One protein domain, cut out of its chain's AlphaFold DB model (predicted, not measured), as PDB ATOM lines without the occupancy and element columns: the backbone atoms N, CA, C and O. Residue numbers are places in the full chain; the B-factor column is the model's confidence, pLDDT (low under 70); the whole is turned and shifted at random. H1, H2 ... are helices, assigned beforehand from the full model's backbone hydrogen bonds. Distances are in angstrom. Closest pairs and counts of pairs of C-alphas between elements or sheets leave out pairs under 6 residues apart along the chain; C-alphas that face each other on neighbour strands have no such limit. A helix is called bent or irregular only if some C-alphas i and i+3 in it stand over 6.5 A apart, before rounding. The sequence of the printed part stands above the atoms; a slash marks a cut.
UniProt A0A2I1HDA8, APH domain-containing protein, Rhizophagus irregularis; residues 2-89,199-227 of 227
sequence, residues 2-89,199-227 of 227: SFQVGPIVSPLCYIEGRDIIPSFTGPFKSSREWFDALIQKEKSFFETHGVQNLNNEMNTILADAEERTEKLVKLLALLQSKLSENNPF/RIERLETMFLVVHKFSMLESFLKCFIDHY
ATOM      1  N   SER A   2      13.447  29.709 117.282       82.00
ATOM      2  CA  SER A   2      13.190  30.061 115.878       82.00
ATOM      3  C   SER A   2      14.407  29.676 115.044       82.00
ATOM      4  O   SER A   2      15.511  30.128 115.345       82.00
ATOM      5  N   PHE A   3      14.216  28.838 114.029       81.25
ATOM      6  CA  PHE A   3      15.249  28.555 113.036       81.25
ATOM      7  C   PHE A   3      15.246  29.662 111.980       81.25
ATOM      8  O   PHE A   3      14.182  30.148 111.601       81.25
ATOM      9  N   GLN A   4      16.432  30.060 111.525       85.62
ATOM     10  CA  GLN A   4      16.607  31.022 110.444       85.62
ATOM     11  C   GLN A   4      17.544  30.416 109.403       85.62
ATOM     12  O   GLN A   4      18.583  29.859 109.755       85.62
ATOM     13  N   VAL A   5      17.159  30.520 108.132       89.69
ATOM     14  CA  VAL A   5      18.001  30.104 107.011       89.69
ATOM     15  C   VAL A   5      19.187  31.066 106.892       89.69
ATOM     16  O   VAL A   5      19.023  32.285 106.994       89.69
ATOM     17  N   GLY A   6      20.386  30.499 106.756       89.44
ATOM     18  CA  GLY A   6      21.638  31.244 106.648       89.44
ATOM     19  C   GLY A   6      21.896  31.804 105.242       89.44
ATOM     20  O   GLY A   6      21.099  31.567 104.340       89.44
ATOM     21  N   PRO A   7      23.005  32.543 105.054       92.81
ATOM     22  CA  PRO A   7      23.371  33.139 103.770       92.81
ATOM     23  C   PRO A   7      23.712  32.095 102.703       92.81
ATOM     24  O   PRO A   7      23.788  30.905 103.005       92.81
ATOM     25  N   ILE A   8      23.936  32.545 101.471       91.81
ATOM     26  CA  ILE A   8      24.109  31.693 100.291       91.81
ATOM     27  C   ILE A   8      25.337  30.790 100.449       91.81
ATOM     28  O   ILE A   8      26.426  31.258 100.799       91.81
ATOM     29  N   VAL A   9      25.171  29.503 100.155       88.94
ATOM     30  CA  VAL A   9      26.255  28.516 100.085       88.94
ATOM     31  C   VAL A   9      26.158  27.810  98.744       88.94
ATOM     32  O   VAL A   9      25.109  27.277  98.405       88.94
ATOM     33  N   SER A  10      27.258  27.786  97.992       82.69
ATOM     34  CA  SER A  10      27.270  27.240  96.637       82.69
ATOM     35  C   SER A  10      28.306  26.120  96.486       82.69
ATOM     36  O   SER A  10      29.484  26.338  96.789       82.69
ATOM     37  N   PRO A  11      27.916  24.933  95.978       81.19
ATOM     38  CA  PRO A  11      28.861  23.858  95.678       81.19
ATOM     39  C   PRO A  11      29.737  24.165  94.451       81.19
ATOM     40  O   PRO A  11      30.786  23.547  94.275       81.19
ATOM     41  N   LEU A  12      29.355  25.150  93.628       84.19
ATOM     42  CA  LEU A  12      30.028  25.492  92.369       84.19
ATOM     43  C   LEU A  12      31.478  25.947  92.554       84.19
ATOM     44  O   LEU A  12      32.290  25.856  91.640       84.19
ATOM     45  N   CYS A  13      31.846  26.382  93.758       83.81
ATOM     46  CA  CYS A  13      33.227  26.713  94.072       83.81
ATOM     47  C   CYS A  13      34.172  25.493  94.097       83.81
ATOM     48  O   CYS A  13      35.379  25.707  94.201       83.81
ATOM     49  N   TYR A  14      33.670  24.255  94.037       86.19
ATOM     50  CA  TYR A  14      34.460  23.035  94.272       86.19
ATOM     51  C   TYR A  14      34.387  22.000  93.141       86.19
ATOM     52  O   TYR A  14      34.866  20.881  93.307       86.19
ATOM     53  N   ILE A  15      33.792  22.344  92.001       85.88
ATOM     54  CA  ILE A  15      33.626  21.423  90.868       85.88
ATOM     55  C   ILE A  15      34.709  21.637  89.805       85.88
ATOM     56  O   ILE A  15      35.285  22.719  89.705       85.88
ATOM     57  N   GLU A  16      34.986  20.607  89.000       85.31
ATOM     58  CA  GLU A  16      35.788  20.707  87.765       85.31
ATOM     59  C   GLU A  16      37.143  21.432  87.939       85.31
ATOM     60  O   GLU A  16      37.518  22.305  87.150       85.31
ATOM     61  N   GLY A  17      37.869  21.109  89.015       84.31
ATOM     62  CA  GLY A  17      39.206  21.650  89.289       84.31
ATOM     63  C   GLY A  17      39.232  23.081  89.832       84.31
ATOM     64  O   GLY A  17      40.288  23.707  89.848       84.31
ATOM     65  N   ARG A  18      38.093  23.640  90.264       88.62
ATOM     66  CA  ARG A  18      38.054  24.955  90.938       88.62
ATOM     67  C   ARG A  18      38.405  24.856  92.423       88.62
ATOM     68  O   ARG A  18      38.756  25.860  93.037       88.62
ATOM     69  N   ASP A  19      38.368  23.667  93.006       89.62
ATOM     70  CA  ASP A  19      38.752  23.401  94.394       89.62
ATOM     71  C   ASP A  19      40.217  23.767  94.699       89.62
ATOM     72  O   ASP A  19      40.517  24.204  95.810       89.62
ATOM     73  N   ILE A  20      41.110  23.674  93.706       89.44
ATOM     74  CA  ILE A  20      42.531  24.031  93.853       89.44
ATOM     75  C   ILE A  20      42.812  25.537  93.763       89.44
ATOM     76  O   ILE A  20      43.921  25.962  94.085       89.44
ATOM     77  N   ILE A  21      41.839  26.347  93.330       91.44
ATOM     78  CA  ILE A  21      41.985  27.801  93.206       91.44
ATOM     79  C   ILE A  21      41.635  28.454  94.548       91.44
ATOM     80  O   ILE A  21      40.467  28.401  94.959       91.44
ATOM     81  N   PRO A  22      42.600  29.095  95.240       89.25
ATOM     82  CA  PRO A  22      42.332  29.754  96.513       89.25
ATOM     83  C   PRO A  22      41.358  30.919  96.322       89.25
ATOM     84  O   PRO A  22      41.646  31.871  95.600       89.25
ATOM     85  N   SER A  23      40.209  30.865  96.989       87.62
ATOM     86  CA  SER A  23      39.216  31.939  96.966       87.62
ATOM     87  C   SER A  23      38.377  31.925  98.239       87.62
ATOM     88  O   SER A  23      38.305  30.918  98.944       87.62
ATOM     89  N   PHE A  24      37.701  33.037  98.525       89.19
ATOM     90  CA  PHE A  24      36.565  33.003  99.438       89.19
ATOM     91  C   PHE A  24      35.425  32.218  98.769       89.19
ATOM     92  O   PHE A  24      35.141  32.426  97.590       89.19
ATOM     93  N   THR A  25      34.815  31.284  99.494       89.81
ATOM     94  CA  THR A  25      33.782  30.363  98.979       89.81
ATOM     95  C   THR A  25      32.468  30.472  99.756       89.81
ATOM     96  O   THR A  25      31.638  29.564  99.733       89.81
ATOM     97  N   GLY A  26      32.280  31.601 100.441       90.88
ATOM     98  CA  GLY A  26      31.096  31.900 101.229       90.88
ATOM     99  C   GLY A  26      31.244  31.565 102.720       90.88
ATOM    100  O   GLY A  26      32.343  31.268 103.200       90.88
ATOM    101  N   PRO A  27      30.136  31.636 103.480       93.12
ATOM    102  CA  PRO A  27      28.780  31.958 103.018       93.12
ATOM    103  C   PRO A  27      28.655  33.407 102.508       93.12
ATOM    104  O   PRO A  27      29.220  34.320 103.112       93.12
ATOM    105  N   PHE A  28      27.920  33.618 101.411       93.12
ATOM    106  CA  PHE A  28      27.766  34.927 100.760       93.12
ATOM    107  C   PHE A  28      26.507  35.642 101.242       93.12
ATOM    108  O   PHE A  28      25.437  35.044 101.357       93.12
ATOM    109  N   LYS A  29      26.609  36.944 101.508       91.81
ATOM    110  CA  LYS A  29      25.502  37.747 102.047       91.81
ATOM    111  C   LYS A  29      24.532  38.228 100.975       91.81
ATOM    112  O   LYS A  29      23.498  38.794 101.323       91.81
ATOM    113  N   SER A  30      24.875  38.060  99.703       90.81
ATOM    114  CA  SER A  30      24.095  38.553  98.578       90.81
ATOM    115  C   SER A  30      24.526  37.857  97.279       90.81
ATOM    116  O   SER A  30      25.652  37.355  97.195       90.81
ATOM    117  N   SER A  31      23.663  37.837  96.262       91.06
ATOM    118  CA  SER A  31      23.975  37.337  94.918       91.06
ATOM    119  C   SER A  31      25.118  38.132  94.298       91.06
ATOM    120  O   SER A  31      25.995  37.540  93.685       91.06
ATOM    121  N   ARG A  32      25.197  39.451  94.528       91.25
ATOM    122  CA  ARG A  32      26.353  40.266  94.112       91.25
ATOM    123  C   ARG A  32      27.671  39.699  94.639       91.25
ATOM    124  O   ARG A  32      28.605  39.520  93.865       91.25
ATOM    125  N   GLU A  33      27.758  39.451  95.946       92.75
ATOM    126  CA  GLU A  33      28.974  38.910  96.573       92.75
ATOM    127  C   GLU A  33      29.297  37.513  96.029       92.75
ATOM    128  O   GLU A  33      30.455  37.198  95.757       92.75
ATOM    129  N   TRP A  34      28.264  36.694  95.828       92.94
ATOM    130  CA  TRP A  34      28.403  35.353  95.278       92.94
ATOM    131  C   TRP A  34      28.909  35.357  93.828       92.94
ATOM    132  O   TRP A  34      29.916  34.711  93.535       92.94
ATOM    133  N   PHE A  35      28.278  36.115  92.931       93.81
ATOM    134  CA  PHE A  35      28.692  36.216  91.530       93.81
ATOM    135  C   PHE A  35      30.070  36.860  91.382       93.81
ATOM    136  O   PHE A  35      30.862  36.387  90.572       93.81
ATOM    137  N   ASP A  36      30.406  37.879  92.180       93.81
ATOM    138  CA  ASP A  36      31.757  38.452  92.158       93.81
ATOM    139  C   ASP A  36      32.813  37.393  92.508       93.81
ATOM    140  O   ASP A  36      33.804  37.241  91.787       93.81
ATOM    141  N   ALA A  37      32.559  36.579  93.539       94.19
ATOM    142  CA  ALA A  37      33.446  35.482  93.916       94.19
ATOM    143  C   ALA A  37      33.568  34.410  92.818       94.19
ATOM    144  O   ALA A  37      34.682  33.953  92.552       94.19
ATOM    145  N   LEU A  38      32.467  34.037  92.150       94.50
ATOM    146  CA  LEU A  38      32.497  33.100  91.018       94.50
ATOM    147  C   LEU A  38      33.328  33.650  89.850       94.50
ATOM    148  O   LEU A  38      34.194  32.948  89.330       94.50
ATOM    149  N   ILE A  39      33.137  34.921  89.483       95.31
ATOM    150  CA  ILE A  39      33.877  35.542  88.377       95.31
ATOM    151  C   ILE A  39      35.367  35.670  88.725       95.31
ATOM    152  O   ILE A  39      36.219  35.368  87.886       95.31
ATOM    153  N   GLN A  40      35.711  36.062  89.962       94.69
ATOM    154  CA  GLN A  40      37.112  36.117  90.410       94.69
ATOM    155  C   GLN A  40      37.758  34.732  90.366       94.69
ATOM    156  O   GLN A  40      38.932  34.598  90.003       94.69
ATOM    157  N   LYS A  41      36.992  33.699  90.723       94.38
ATOM    158  CA  LYS A  41      37.467  32.323  90.718       94.38
ATOM    159  C   LYS A  41      37.740  31.818  89.305       94.38
ATOM    160  O   LYS A  41      38.831  31.306  89.064       94.38
ATOM    161  N   GLU A  42      36.815  32.030  88.369       95.12
ATOM    162  CA  GLU A  42      37.024  31.692  86.954       95.12
ATOM    163  C   GLU A  42      38.212  32.455  86.365       95.12
ATOM    164  O   GLU A  42      39.072  31.869  85.710       95.12
ATOM    165  N   LYS A  43      38.333  33.749  86.667       95.94
ATOM    166  CA  LYS A  43      39.475  34.556  86.231       95.94
ATOM    167  C   LYS A  43      40.801  33.965  86.719       95.94
ATOM    168  O   LYS A  43      41.689  33.725  85.905       95.94
ATOM    169  N   SER A  44      40.904  33.666  88.014       95.62
ATOM    170  CA  SER A  44      42.110  33.078  88.621       95.62
ATOM    171  C   SER A  44      42.424  31.686  88.052       95.62
ATOM    172  O   SER A  44      43.589  31.328  87.851       95.62
ATOM    173  N   PHE A  45      41.383  30.901  87.754       95.25
ATOM    174  CA  PHE A  45      41.518  29.607  87.092       95.25
ATOM    175  C   PHE A  45      42.143  29.759  85.701       95.25
ATOM    176  O   PHE A  45      43.136  29.093  85.412       95.25
ATOM    177  N   PHE A  46      41.627  30.653  84.853       95.62
ATOM    178  CA  PHE A  46      42.159  30.842  83.499       95.62
ATOM    179  C   PHE A  46      43.526  31.536  83.474       95.62
ATOM    180  O   PHE A  46      44.331  31.218  82.601       95.62
ATOM    181  N   GLU A  47      43.845  32.391  84.447       95.56
ATOM    182  CA  GLU A  47      45.208  32.920  84.626       95.56
ATOM    183  C   GLU A  47      46.229  31.799  84.884       95.56
ATOM    184  O   GLU A  47      47.349  31.853  84.381       95.56
ATOM    185  N   THR A  48      45.837  30.762  85.630       94.44
ATOM    186  CA  THR A  48      46.734  29.658  86.010       94.44
ATOM    187  C   THR A  48      46.745  28.526  84.979       94.44
ATOM    188  O   THR A  48      47.794  27.959  84.674       94.44
ATOM    189  N   HIS A  49      45.577  28.179  84.439       93.94
ATOM    190  CA  HIS A  49      45.357  26.958  83.663       93.94
ATOM    191  C   HIS A  49      44.849  27.205  82.241       93.94
ATOM    192  O   HIS A  49      44.730  26.246  81.480       93.94
ATOM    193  N   GLY A  50      44.554  28.448  81.845       93.38
ATOM    194  CA  GLY A  50      43.827  28.731  80.605       93.38
ATOM    195  C   GLY A  50      44.529  28.249  79.339       93.38
ATOM    196  O   GLY A  50      43.892  27.611  78.508       93.38
ATOM    197  N   VAL A  51      45.851  28.423  79.243       93.94
ATOM    198  CA  VAL A  51      46.636  27.953  78.086       93.94
ATOM    199  C   VAL A  51      46.583  26.431  77.956       93.94
ATOM    200  O   VAL A  51      46.352  25.903  76.870       93.94
ATOM    201  N   GLN A  52      46.764  25.709  79.068       91.69
ATOM    202  CA  GLN A  52      46.694  24.245  79.081       91.69
ATOM    203  C   GLN A  52      45.276  23.760  78.770       91.69
ATOM    204  O   GLN A  52      45.103  22.828  77.988       91.69
ATOM    205  N   ASN A  53      44.268  24.409  79.354       89.75
ATOM    206  CA  ASN A  53      42.862  24.090  79.152       89.75
ATOM    207  C   ASN A  53      42.461  24.264  77.678       89.75
ATOM    208  O   ASN A  53      41.947  23.329  77.066       89.75
ATOM    209  N   LEU A  54      42.808  25.404  77.078       89.75
ATOM    210  CA  LEU A  54      42.532  25.704  75.677       89.75
ATOM    211  C   LEU A  54      43.296  24.777  74.722       89.75
ATOM    212  O   LEU A  54      42.731  24.317  73.730       89.75
ATOM    213  N   ASN A  55      44.558  24.460  75.022       88.25
ATOM    214  CA  ASN A  55      45.328  23.512  74.220       88.25
ATOM    215  C   ASN A  55      44.701  22.106  74.250       88.25
ATOM    216  O   ASN A  55      44.574  21.474  73.206       88.25
ATOM    217  N   ASN A  56      44.248  21.648  75.422       86.06
ATOM    218  CA  ASN A  56      43.551  20.367  75.561       86.06
ATOM    219  C   ASN A  56      42.194  20.353  74.837       86.06
ATOM    220  O   ASN A  56      41.779  19.310  74.336       86.06
ATOM    221  N   GLU A  57      41.498  21.491  74.785       86.25
ATOM    222  CA  GLU A  57      40.195  21.609  74.126       86.25
ATOM    223  C   GLU A  57      40.309  21.674  72.596       86.25
ATOM    224  O   GLU A  57      39.523  21.037  71.895       86.25
ATOM    225  N   MET A  58      41.262  22.451  72.069       82.12
ATOM    226  CA  MET A  58      41.276  22.856  70.655       82.12
ATOM    227  C   MET A  58      42.545  22.463  69.882       82.12
ATOM    228  O   MET A  58      42.593  22.690  68.675       82.12
ATOM    229  N   ASN A  59      43.551  21.847  70.520       82.94
ATOM    230  CA  ASN A  59      44.865  21.547  69.916       82.94
ATOM    231  C   ASN A  59      45.505  22.777  69.240       82.94
ATOM    232  O   ASN A  59      46.027  22.712  68.124       82.94
ATOM    233  N   THR A  60      45.407  23.921  69.911       80.56
ATOM    234  CA  THR A  60      45.828  25.228  69.408       80.56
ATOM    235  C   THR A  60      47.342  25.431  69.534       80.56
ATOM    236  O   THR A  60      47.980  24.945  70.465       80.56
ATOM    237  N   ILE A  61      47.943  26.201  68.620       88.88
ATOM    238  CA  ILE A  61      49.355  26.602  68.735       88.88
ATOM    239  C   ILE A  61      49.537  27.461  69.994       88.88
ATOM    240  O   ILE A  61      48.751  28.372  70.233       88.88
ATOM    241  N   LEU A  62      50.605  27.218  70.760       88.94
ATOM    242  CA  LEU A  62      50.857  27.860  72.057       88.94
ATOM    243  C   LEU A  62      50.637  29.385  72.058       88.94
ATOM    244  O   LEU A  62      49.952  29.889  72.939       88.94
ATOM    245  N   ALA A  63      51.149  30.098  71.051       90.12
ATOM    246  CA  ALA A  63      51.014  31.553  70.960       90.12
ATOM    247  C   ALA A  63      49.550  32.029  70.836       90.12
ATOM    248  O   ALA A  63      49.171  33.005  71.474       90.12
ATOM    249  N   ASP A  64      48.711  31.327  70.064       91.50
ATOM    250  CA  ASP A  64      47.276  31.649  69.964       91.50
ATOM    251  C   ASP A  64      46.544  31.288  71.266       91.50
ATOM    252  O   ASP A  64      45.648  32.007  71.709       91.50
ATOM    253  N   ALA A  65      46.971  30.211  71.936       93.00
ATOM    254  CA  ALA A  65      46.409  29.831  73.225       93.00
ATOM    255  C   ALA A  65      46.715  30.866  74.326       93.00
ATOM    256  O   ALA A  65      45.836  31.180  75.133       93.00
ATOM    257  N   GLU A  66      47.929  31.421  74.342       94.94
ATOM    258  CA  GLU A  66      48.332  32.523  75.225       94.94
ATOM    259  C   GLU A  66      47.506  33.787  74.951       94.94
ATOM    260  O   GLU A  66      46.883  34.316  75.874       94.94
ATOM    261  N   GLU A  67      47.417  34.220  73.688       95.50
ATOM    262  CA  GLU A  67      46.664  35.420  73.295       95.50
ATOM    263  C   GLU A  67      45.179  35.316  73.672       95.50
ATOM    264  O   GLU A  67      44.601  36.230  74.274       95.50
ATOM    265  N   ARG A  68      44.540  34.183  73.357       95.25
ATOM    266  CA  ARG A  68      43.122  33.968  73.668       95.25
ATOM    267  C   ARG A  68      42.872  33.872  75.165       95.25
ATOM    268  O   ARG A  68      41.873  34.419  75.635       95.25
ATOM    269  N   THR A  69      43.763  33.228  75.919       97.00
ATOM    270  CA  THR A  69      43.664  33.167  77.386       97.00
ATOM    271  C   THR A  69      43.756  34.563  77.992       97.00
ATOM    272  O   THR A  69      42.898  34.939  78.792       97.00
ATOM    273  N   GLU A  70      44.726  35.374  77.562       97.25
ATOM    274  CA  GLU A  70      44.862  36.759  78.021       97.25
ATOM    275  C   GLU A  70      43.600  37.577  77.701       97.25
ATOM    276  O   GLU A  70      43.109  38.347  78.534       97.25
ATOM    277  N   LYS A  71      43.026  37.381  76.510       97.19
ATOM    278  CA  LYS A  71      41.774  38.027  76.109       97.19
ATOM    279  C   LYS A  71      40.595  37.608  76.988       97.19
ATOM    280  O   LYS A  71      39.827  38.476  77.397       97.19
ATOM    281  N   LEU A  72      40.452  36.321  77.301       97.38
ATOM    282  CA  LEU A  72      39.391  35.820  78.180       97.38
ATOM    283  C   LEU A  72      39.500  36.420  79.589       97.38
ATOM    284  O   LEU A  72      38.513  36.923  80.122       97.38
ATOM    285  N   VAL A  73      40.707  36.442  80.161       98.00
ATOM    286  CA  VAL A  73      40.974  37.057  81.473       98.00
ATOM    287  C   VAL A  73      40.611  38.547  81.466       98.00
ATOM    288  O   VAL A  73      39.983  39.036  82.409       98.00
ATOM    289  N   LYS A  74      40.926  39.271  80.382       98.00
ATOM    290  CA  LYS A  74      40.509  40.673  80.202       98.00
ATOM    291  C   LYS A  74      38.988  40.830  80.123       98.00
ATOM    292  O   LYS A  74      38.467  41.784  80.693       98.00
ATOM    293  N   LEU A  75      38.275  39.917  79.457       98.00
ATOM    294  CA  LEU A  75      36.806  39.937  79.401       98.00
ATOM    295  C   LEU A  75      36.183  39.711  80.785       98.00
ATOM    296  O   LEU A  75      35.265  40.438  81.155       98.00
ATOM    297  N   LEU A  76      36.709  38.771  81.577       97.88
ATOM    298  CA  LEU A  76      36.258  38.536  82.955       97.88
ATOM    299  C   LEU A  76      36.492  39.765  83.847       97.88
ATOM    300  O   LEU A  76      35.595  40.181  84.576       97.88
ATOM    301  N   ALA A  77      37.662  40.402  83.739       97.56
ATOM    302  CA  ALA A  77      37.951  41.637  84.467       97.56
ATOM    303  C   ALA A  77      37.033  42.800  84.037       97.56
ATOM    304  O   ALA A  77      36.560  43.568  84.878       97.56
ATOM    305  N   LEU A  78      36.745  42.918  82.737       97.00
ATOM    306  CA  LEU A  78      35.818  43.921  82.210       97.00
ATOM    307  C   LEU A  78      34.388  43.689  82.717       97.00
ATOM    308  O   LEU A  78      33.722  44.650  83.105       97.00
ATOM    309  N   LEU A  79      33.934  42.434  82.757       96.31
ATOM    310  CA  LEU A  79      32.638  42.071  83.326       96.31
ATOM    311  C   LEU A  79      32.535  42.519  84.790       96.31
ATOM    312  O   LEU A  79      31.561  43.170  85.159       96.31
ATOM    313  N   GLN A  80      33.553  42.247  85.610       94.94
ATOM    314  CA  GLN A  80      33.574  42.666  87.019       94.94
ATOM    315  C   GLN A  80      33.488  44.183  87.186       94.94
ATOM    316  O   GLN A  80      32.753  44.667  88.049       94.94
ATOM    317  N   SER A  81      34.193  44.939  86.338       94.75
ATOM    318  CA  SER A  81      34.097  46.404  86.323       94.75
ATOM    319  C   SER A  81      32.674  46.858  85.993       94.75
ATOM    320  O   SER A  81      32.090  47.644  86.736       94.75
ATOM    321  N   LYS A  82      32.074  46.302  84.931       93.31
ATOM    322  CA  LYS A  82      30.703  46.620  84.495       93.31
ATOM    323  C   LYS A  82      29.649  46.314  85.567       93.31
ATOM    324  O   LYS A  82      28.744  47.122  85.769       93.31
ATOM    325  N   LEU A  83      29.775  45.186  86.270       92.12
ATOM    326  CA  LEU A  83      28.875  44.815  87.373       92.12
ATOM    327  C   LEU A  83      29.088  45.678  88.624       92.12
ATOM    328  O   LEU A  83      28.153  45.905  89.389       92.12
ATOM    329  N   SER A  84      30.311  46.173  88.840       90.94
ATOM    330  CA  SER A  84      30.610  47.098  89.937       90.94
ATOM    331  C   SER A  84      30.020  48.489  89.699       90.94
ATOM    332  O   SER A  84      29.584  49.127  90.656       90.94
ATOM    333  N   GLU A  85      30.002  48.949  88.445       90.38
ATOM    334  CA  GLU A  85      29.441  50.244  88.035       90.38
ATOM    335  C   GLU A  85      27.909  50.232  87.959       90.38
ATOM    336  O   GLU A  85      27.258  51.185  88.386       90.38
ATOM    337  N   ASN A  86      27.327  49.160  87.421       88.94
ATOM    338  CA  ASN A  86      25.885  48.977  87.292       88.94
ATOM    339  C   ASN A  86      25.533  47.596  87.834       88.94
ATOM    340  O   ASN A  86      25.758  46.599  87.163       88.94
ATOM    341  N   ASN A  87      25.024  47.529  89.058       85.88
ATOM    342  CA  ASN A  87      24.803  46.266  89.744       85.88
ATOM    343  C   ASN A  87      23.372  45.748  89.499       85.88
ATOM    344  O   ASN A  87      22.437  46.273  90.108       85.88
ATOM    345  N   PRO A  88      23.164  44.699  88.676       87.44
ATOM    346  CA  PRO A  88      21.825  44.160  88.444       87.44
ATOM    347  C   PRO A  88      21.246  43.457  89.684       87.44
ATOM    348  O   PRO A  88      20.038  43.268  89.760       87.44
ATOM    349  N   PHE A  89      22.079  43.103  90.670       87.81
ATOM    350  CA  PHE A  89      21.657  42.350  91.851       87.81
ATOM    351  C   PHE A  89      21.031  43.221  92.952       87.81
ATOM    352  O   PHE A  89      20.383  42.709  93.862       87.81
ATOM    353  N   ARG A 199      19.737  40.093  82.131       90.75
ATOM    354  CA  ARG A 199      21.132  40.287  82.570       90.75
ATOM    355  C   ARG A 199      21.503  39.272  83.644       90.75
ATOM    356  O   ARG A 199      22.558  38.657  83.541       90.75
ATOM    357  N   ILE A 200      20.629  39.071  84.629       90.00
ATOM    358  CA  ILE A 200      20.869  38.111  85.713       90.00
ATOM    359  C   ILE A 200      20.807  36.679  85.182       90.00
ATOM    360  O   ILE A 200      21.737  35.925  85.425       90.00
ATOM    361  N   GLU A 201      19.812  36.342  84.364       89.06
ATOM    362  CA  GLU A 201      19.703  35.023  83.714       89.06
ATOM    363  C   GLU A 201      20.953  34.671  82.879       89.06
ATOM    364  O   GLU A 201      21.462  33.552  82.918       89.06
ATOM    365  N   ARG A 202      21.510  35.635  82.136       92.00
ATOM    366  CA  ARG A 202      22.749  35.432  81.369       92.00
ATOM    367  C   ARG A 202      23.962  35.247  82.279       92.00
ATOM    368  O   ARG A 202      24.842  34.458  81.946       92.00
ATOM    369  N   LEU A 203      24.026  35.957  83.408       93.88
ATOM    370  CA  LEU A 203      25.059  35.732  84.425       93.88
ATOM    371  C   LEU A 203      24.914  34.335  85.032       93.88
ATOM    372  O   LEU A 203      25.905  33.615  85.126       93.88
ATOM    373  N   GLU A 204      23.691  33.926  85.365       91.94
ATOM    374  CA  GLU A 204      23.383  32.584  85.856       91.94
ATOM    375  C   GLU A 204      23.829  31.523  84.846       91.94
ATOM    376  O   GLU A 204      24.589  30.619  85.186       91.94
ATOM    377  N   THR A 205      23.479  31.703  83.571       91.88
ATOM    378  CA  THR A 205      23.908  30.827  82.474       91.88
ATOM    379  C   THR A 205      25.430  30.727  82.394       91.88
ATOM    380  O   THR A 205      25.953  29.638  82.182       91.88
ATOM    381  N   MET A 206      26.159  31.833  82.578       94.75
ATOM    382  CA  MET A 206      27.624  31.856  82.493       94.75
ATOM    383  C   MET A 206      28.340  31.243  83.701       94.75
ATOM    384  O   MET A 206      29.440  30.729  83.520       94.75
ATOM    385  N   PHE A 207      27.777  31.328  84.909       94.06
ATOM    386  CA  PHE A 207      28.525  31.027  86.141       94.06
ATOM    387  C   PHE A 207      27.887  29.975  87.049       94.06
ATOM    388  O   PHE A 207      28.564  29.492  87.955       94.06
ATOM    389  N   LEU A 208      26.635  29.565  86.809       90.50
ATOM    390  CA  LEU A 208      26.018  28.453  87.544       90.50
ATOM    391  C   LEU A 208      26.394  27.072  87.003       90.50
ATOM    392  O   LEU A 208      26.051  26.053  87.596       90.50
ATOM    393  N   VAL A 209      27.139  27.030  85.899       88.25
ATOM    394  CA  VAL A 209      27.709  25.815  85.323       88.25
ATOM    395  C   VAL A 209      29.148  26.103  84.921       88.25
ATOM    396  O   VAL A 209      29.484  27.205  84.491       88.25
ATOM    397  N   VAL A 210      30.010  25.096  85.040       88.88
ATOM    398  CA  VAL A 210      31.361  25.171  84.495       88.88
ATOM    399  C   VAL A 210      31.320  24.950  82.989       88.88
ATOM    400  O   VAL A 210      30.973  23.873  82.505       88.88
ATOM    401  N   HIS A 211      31.740  25.970  82.247       90.75
ATOM    402  CA  HIS A 211      31.830  25.914  80.794       90.75
ATOM    403  C   HIS A 211      33.220  25.525  80.310       90.75
ATOM    404  O   HIS A 211      34.240  25.756  80.967       90.75
ATOM    405  N   LYS A 212      33.251  24.990  79.088       91.31
ATOM    406  CA  LYS A 212      34.468  24.932  78.274       91.31
ATOM    407  C   LYS A 212      34.961  26.341  77.946       91.31
ATOM    408  O   LYS A 212      34.163  27.284  77.912       91.31
ATOM    409  N   PHE A 213      36.247  26.472  77.629       93.50
ATOM    410  CA  PHE A 213      36.879  27.759  77.349       93.50
ATOM    411  C   PHE A 213      36.135  28.517  76.245       93.50
ATOM    412  O   PHE A 213      35.747  29.672  76.426       93.50
ATOM    413  N   SER A 214      35.905  27.866  75.099       91.81
ATOM    414  CA  SER A 214      35.303  28.509  73.921       91.81
ATOM    415  C   SER A 214      33.868  28.990  74.159       91.81
ATOM    416  O   SER A 214      33.449  30.020  73.622       91.81
ATOM    417  N   MET A 215      33.125  28.262  74.994       93.94
ATOM    418  CA  MET A 215      31.740  28.570  75.329       93.94
ATOM    419  C   MET A 215      31.654  29.772  76.270       93.94
ATOM    420  O   MET A 215      30.941  30.725  75.957       93.94
ATOM    421  N   LEU A 216      32.444  29.784  77.350       95.44
ATOM    422  CA  LEU A 216      32.504  30.939  78.250       95.44
ATOM    423  C   LEU A 216      32.981  32.193  77.510       95.44
ATOM    424  O   LEU A 216      32.396  33.263  77.663       95.44
ATOM    425  N   GLU A 217      34.002  32.058  76.658       95.19
ATOM    426  CA  GLU A 217      34.489  33.155  75.821       95.19
ATOM    427  C   GLU A 217      33.371  33.741  74.940       95.19
ATOM    428  O   GLU A 217      33.256  34.961  74.803       95.19
ATOM    429  N   SER A 218      32.538  32.881  74.351       95.00
ATOM    430  CA  SER A 218      31.415  33.299  73.507       95.00
ATOM    431  C   SER A 218      30.319  33.995  74.312       95.00
ATOM    432  O   SER A 218      29.849  35.058  73.899       95.00
ATOM    433  N   PHE A 219      29.948  33.454  75.477       95.62
ATOM    434  CA  PHE A 219      28.952  34.085  76.343       95.62
ATOM    435  C   PHE A 219      29.415  35.445  76.860       95.62
ATOM    436  O   PHE A 219      28.645  36.400  76.800       95.62
ATOM    437  N   LEU A 220      30.677  35.570  77.281       96.44
ATOM    438  CA  LEU A 220      31.234  36.836  77.757       96.44
ATOM    439  C   LEU A 220      31.218  37.915  76.676       96.44
ATOM    440  O   LEU A 220      30.806  39.039  76.953       96.44
ATOM    441  N   LYS A 221      31.631  37.584  75.444       94.94
ATOM    442  CA  LYS A 221      31.568  38.522  74.309       94.94
ATOM    443  C   LYS A 221      30.133  38.970  74.057       94.94
ATOM    444  O   LYS A 221      29.861  40.164  74.066       94.94
ATOM    445  N   CYS A 222      29.215  38.010  73.926       93.06
ATOM    446  CA  CYS A 222      27.802  38.297  73.702       93.06
ATOM    447  C   CYS A 222      27.226  39.181  74.816       93.06
ATOM    448  O   CYS A 222      26.547  40.163  74.535       93.06
ATOM    449  N   PHE A 223      27.524  38.882  76.078       92.75
ATOM    450  CA  PHE A 223      27.040  39.671  77.200       92.75
ATOM    451  C   PHE A 223      27.590  41.099  77.168       92.75
ATOM    452  O   PHE A 223      26.812  42.042  77.241       92.75
ATOM    453  N   ILE A 224      28.908  41.262  77.014       93.06
ATOM    454  CA  ILE A 224      29.584  42.567  77.033       93.06
ATOM    455  C   ILE A 224      29.136  43.462  75.873       93.06
ATOM    456  O   ILE A 224      28.961  44.660  76.085       93.06
ATOM    457  N   ASP A 225      28.918  42.894  74.685       88.94
ATOM    458  CA  ASP A 225      28.461  43.639  73.505       88.94
ATOM    459  C   ASP A 225      27.030  44.186  73.671       88.94
ATOM    460  O   ASP A 225      26.662  45.166  73.022       88.94
ATOM    461  N   HIS A 226      26.231  43.583  74.560       81.94
ATOM    462  CA  HIS A 226      24.840  43.962  74.838       81.94
ATOM    463  C   HIS A 226      24.639  44.583  76.236       81.94
ATOM    464  O   HIS A 226      23.489  44.736  76.657       81.94
ATOM    465  N   TYR A 227      25.723  44.902  76.957       75.25
ATOM    466  CA  TYR A 227      25.703  45.481  78.309       75.25
ATOM    467  C   TYR A 227      25.983  46.979  78.316       75.25
ATOM    468  O   TYR A 227      25.119  47.740  78.799       75.25
TER     469      TYR A 227
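What this domain is: This is residues 2 to 89 and 199 to 227 of the 227 residues of the protein "APH domain-containing protein" of Rhizophagus irregularis (UniProt A0A2I1HDA8). Two long helical pieces, H2a and H3, lie side by side and run opposite ways, and the helical hairpin of H4 and H5 packs over them, with H4 on H2a and H5 on H3, each crossing at a steep tilt. H2 bends sharply at the end of H2a, and its short second arm, H2b, caps that end of the body, touching H3 and H5; short H1 is near H2a, and the stretch from Ser 2 makes one end of the longest axis. The printed part has 117 residues with five named helices, H1 to H5 in chain order, and no named strand; the class is all helix. It is compact, with a radius of gyration of the C-alphas of 15.0 A, and its C-alphas span 59 by 32 by 18 A, only just elongated.

Where its parts are: H1 is residues 11 to 14, beginning at C-alpha 11 (28.861, 23.858, 95.678). H2, residues 31 to 58, was assigned as one helix by its hydrogen bonds but is bent: C-alphas 48 and 51 are 8.1 A apart. Its arm H2a, residues 31 to 48, is 25.6 A long, and its arm H2b, residues 51 to 58, is 10.5 A. H3, residues 62 to 85, is 34.9 A long and begins at C-alpha 62 (50.857, 27.860, 72.057). H4 is residues 199 to 207, 12.4 A, and H5 is residues 213 to 225, 18.4 A, ending at C-alpha 225 (28.461, 43.639, 73.505).

How they stand to each other: H1 and H2a are close but not clearly touching, the closest C-alphas being those of Cys 13 and Leu 38 at 7.1 A. The lines of H2a and H2b are about perpendicular, at 89 degrees. H3 touches H2a with residues 69 to 80 alone, opposite ways at a shallow tilt of 18 degrees; the closest C-alphas are those of Lys 43 and Val 73, 5.6 A apart. H3 touches H2b with residues 62 to 69 alone, about perpendicular at 73 degrees, closest at the C-alphas of Val 51 and Ala 65, 5.2 A. H4 and H5 form a helical hairpin, opposite ways at a shallow tilt of 16 degrees, with the C-alphas of Met 206 and Leu 216 closest at 6.5 A. H2a touches H4 with residues 35 to 39 alone, the same way at a steep tilt of 40 degrees, closest at the C-alphas of Leu 38 and Phe 207, 6.6 A. H3 touches H5 with residues 72 to 79 alone, the same way at a steep tilt of 41 degrees, closest at the C-alphas of Leu 72 and Glu 217, 6.1 A. H5 touches H2b with residues 213 to 214 alone, about perpendicular at 82 degrees, closest at the C-alphas of Leu 54 and Phe 213, 6.2 A. Among the pairs that are apart are H2a and H5, and H3 and H4. In H2a, H2b, H3, H4 and H5 every O i to N i+4 pair is within hydrogen-bond range, and H1 is too short for such a pair.

The domain as a whole: The two C-alphas farthest apart, those of Ser 2 and Ile 61, are 59.5 A apart. Residues 90 to 198 are not printed, and C-alphas 89 and 199 are 9.5 A apart across the cut, in the link from H3 to H4. The link from H1 to H2 is long, with 16 residues, and those from H2 to H3 and from H4 to H5 are tight. The mean pLDDT of the printed part is 91.2, and no printed residue is under 70.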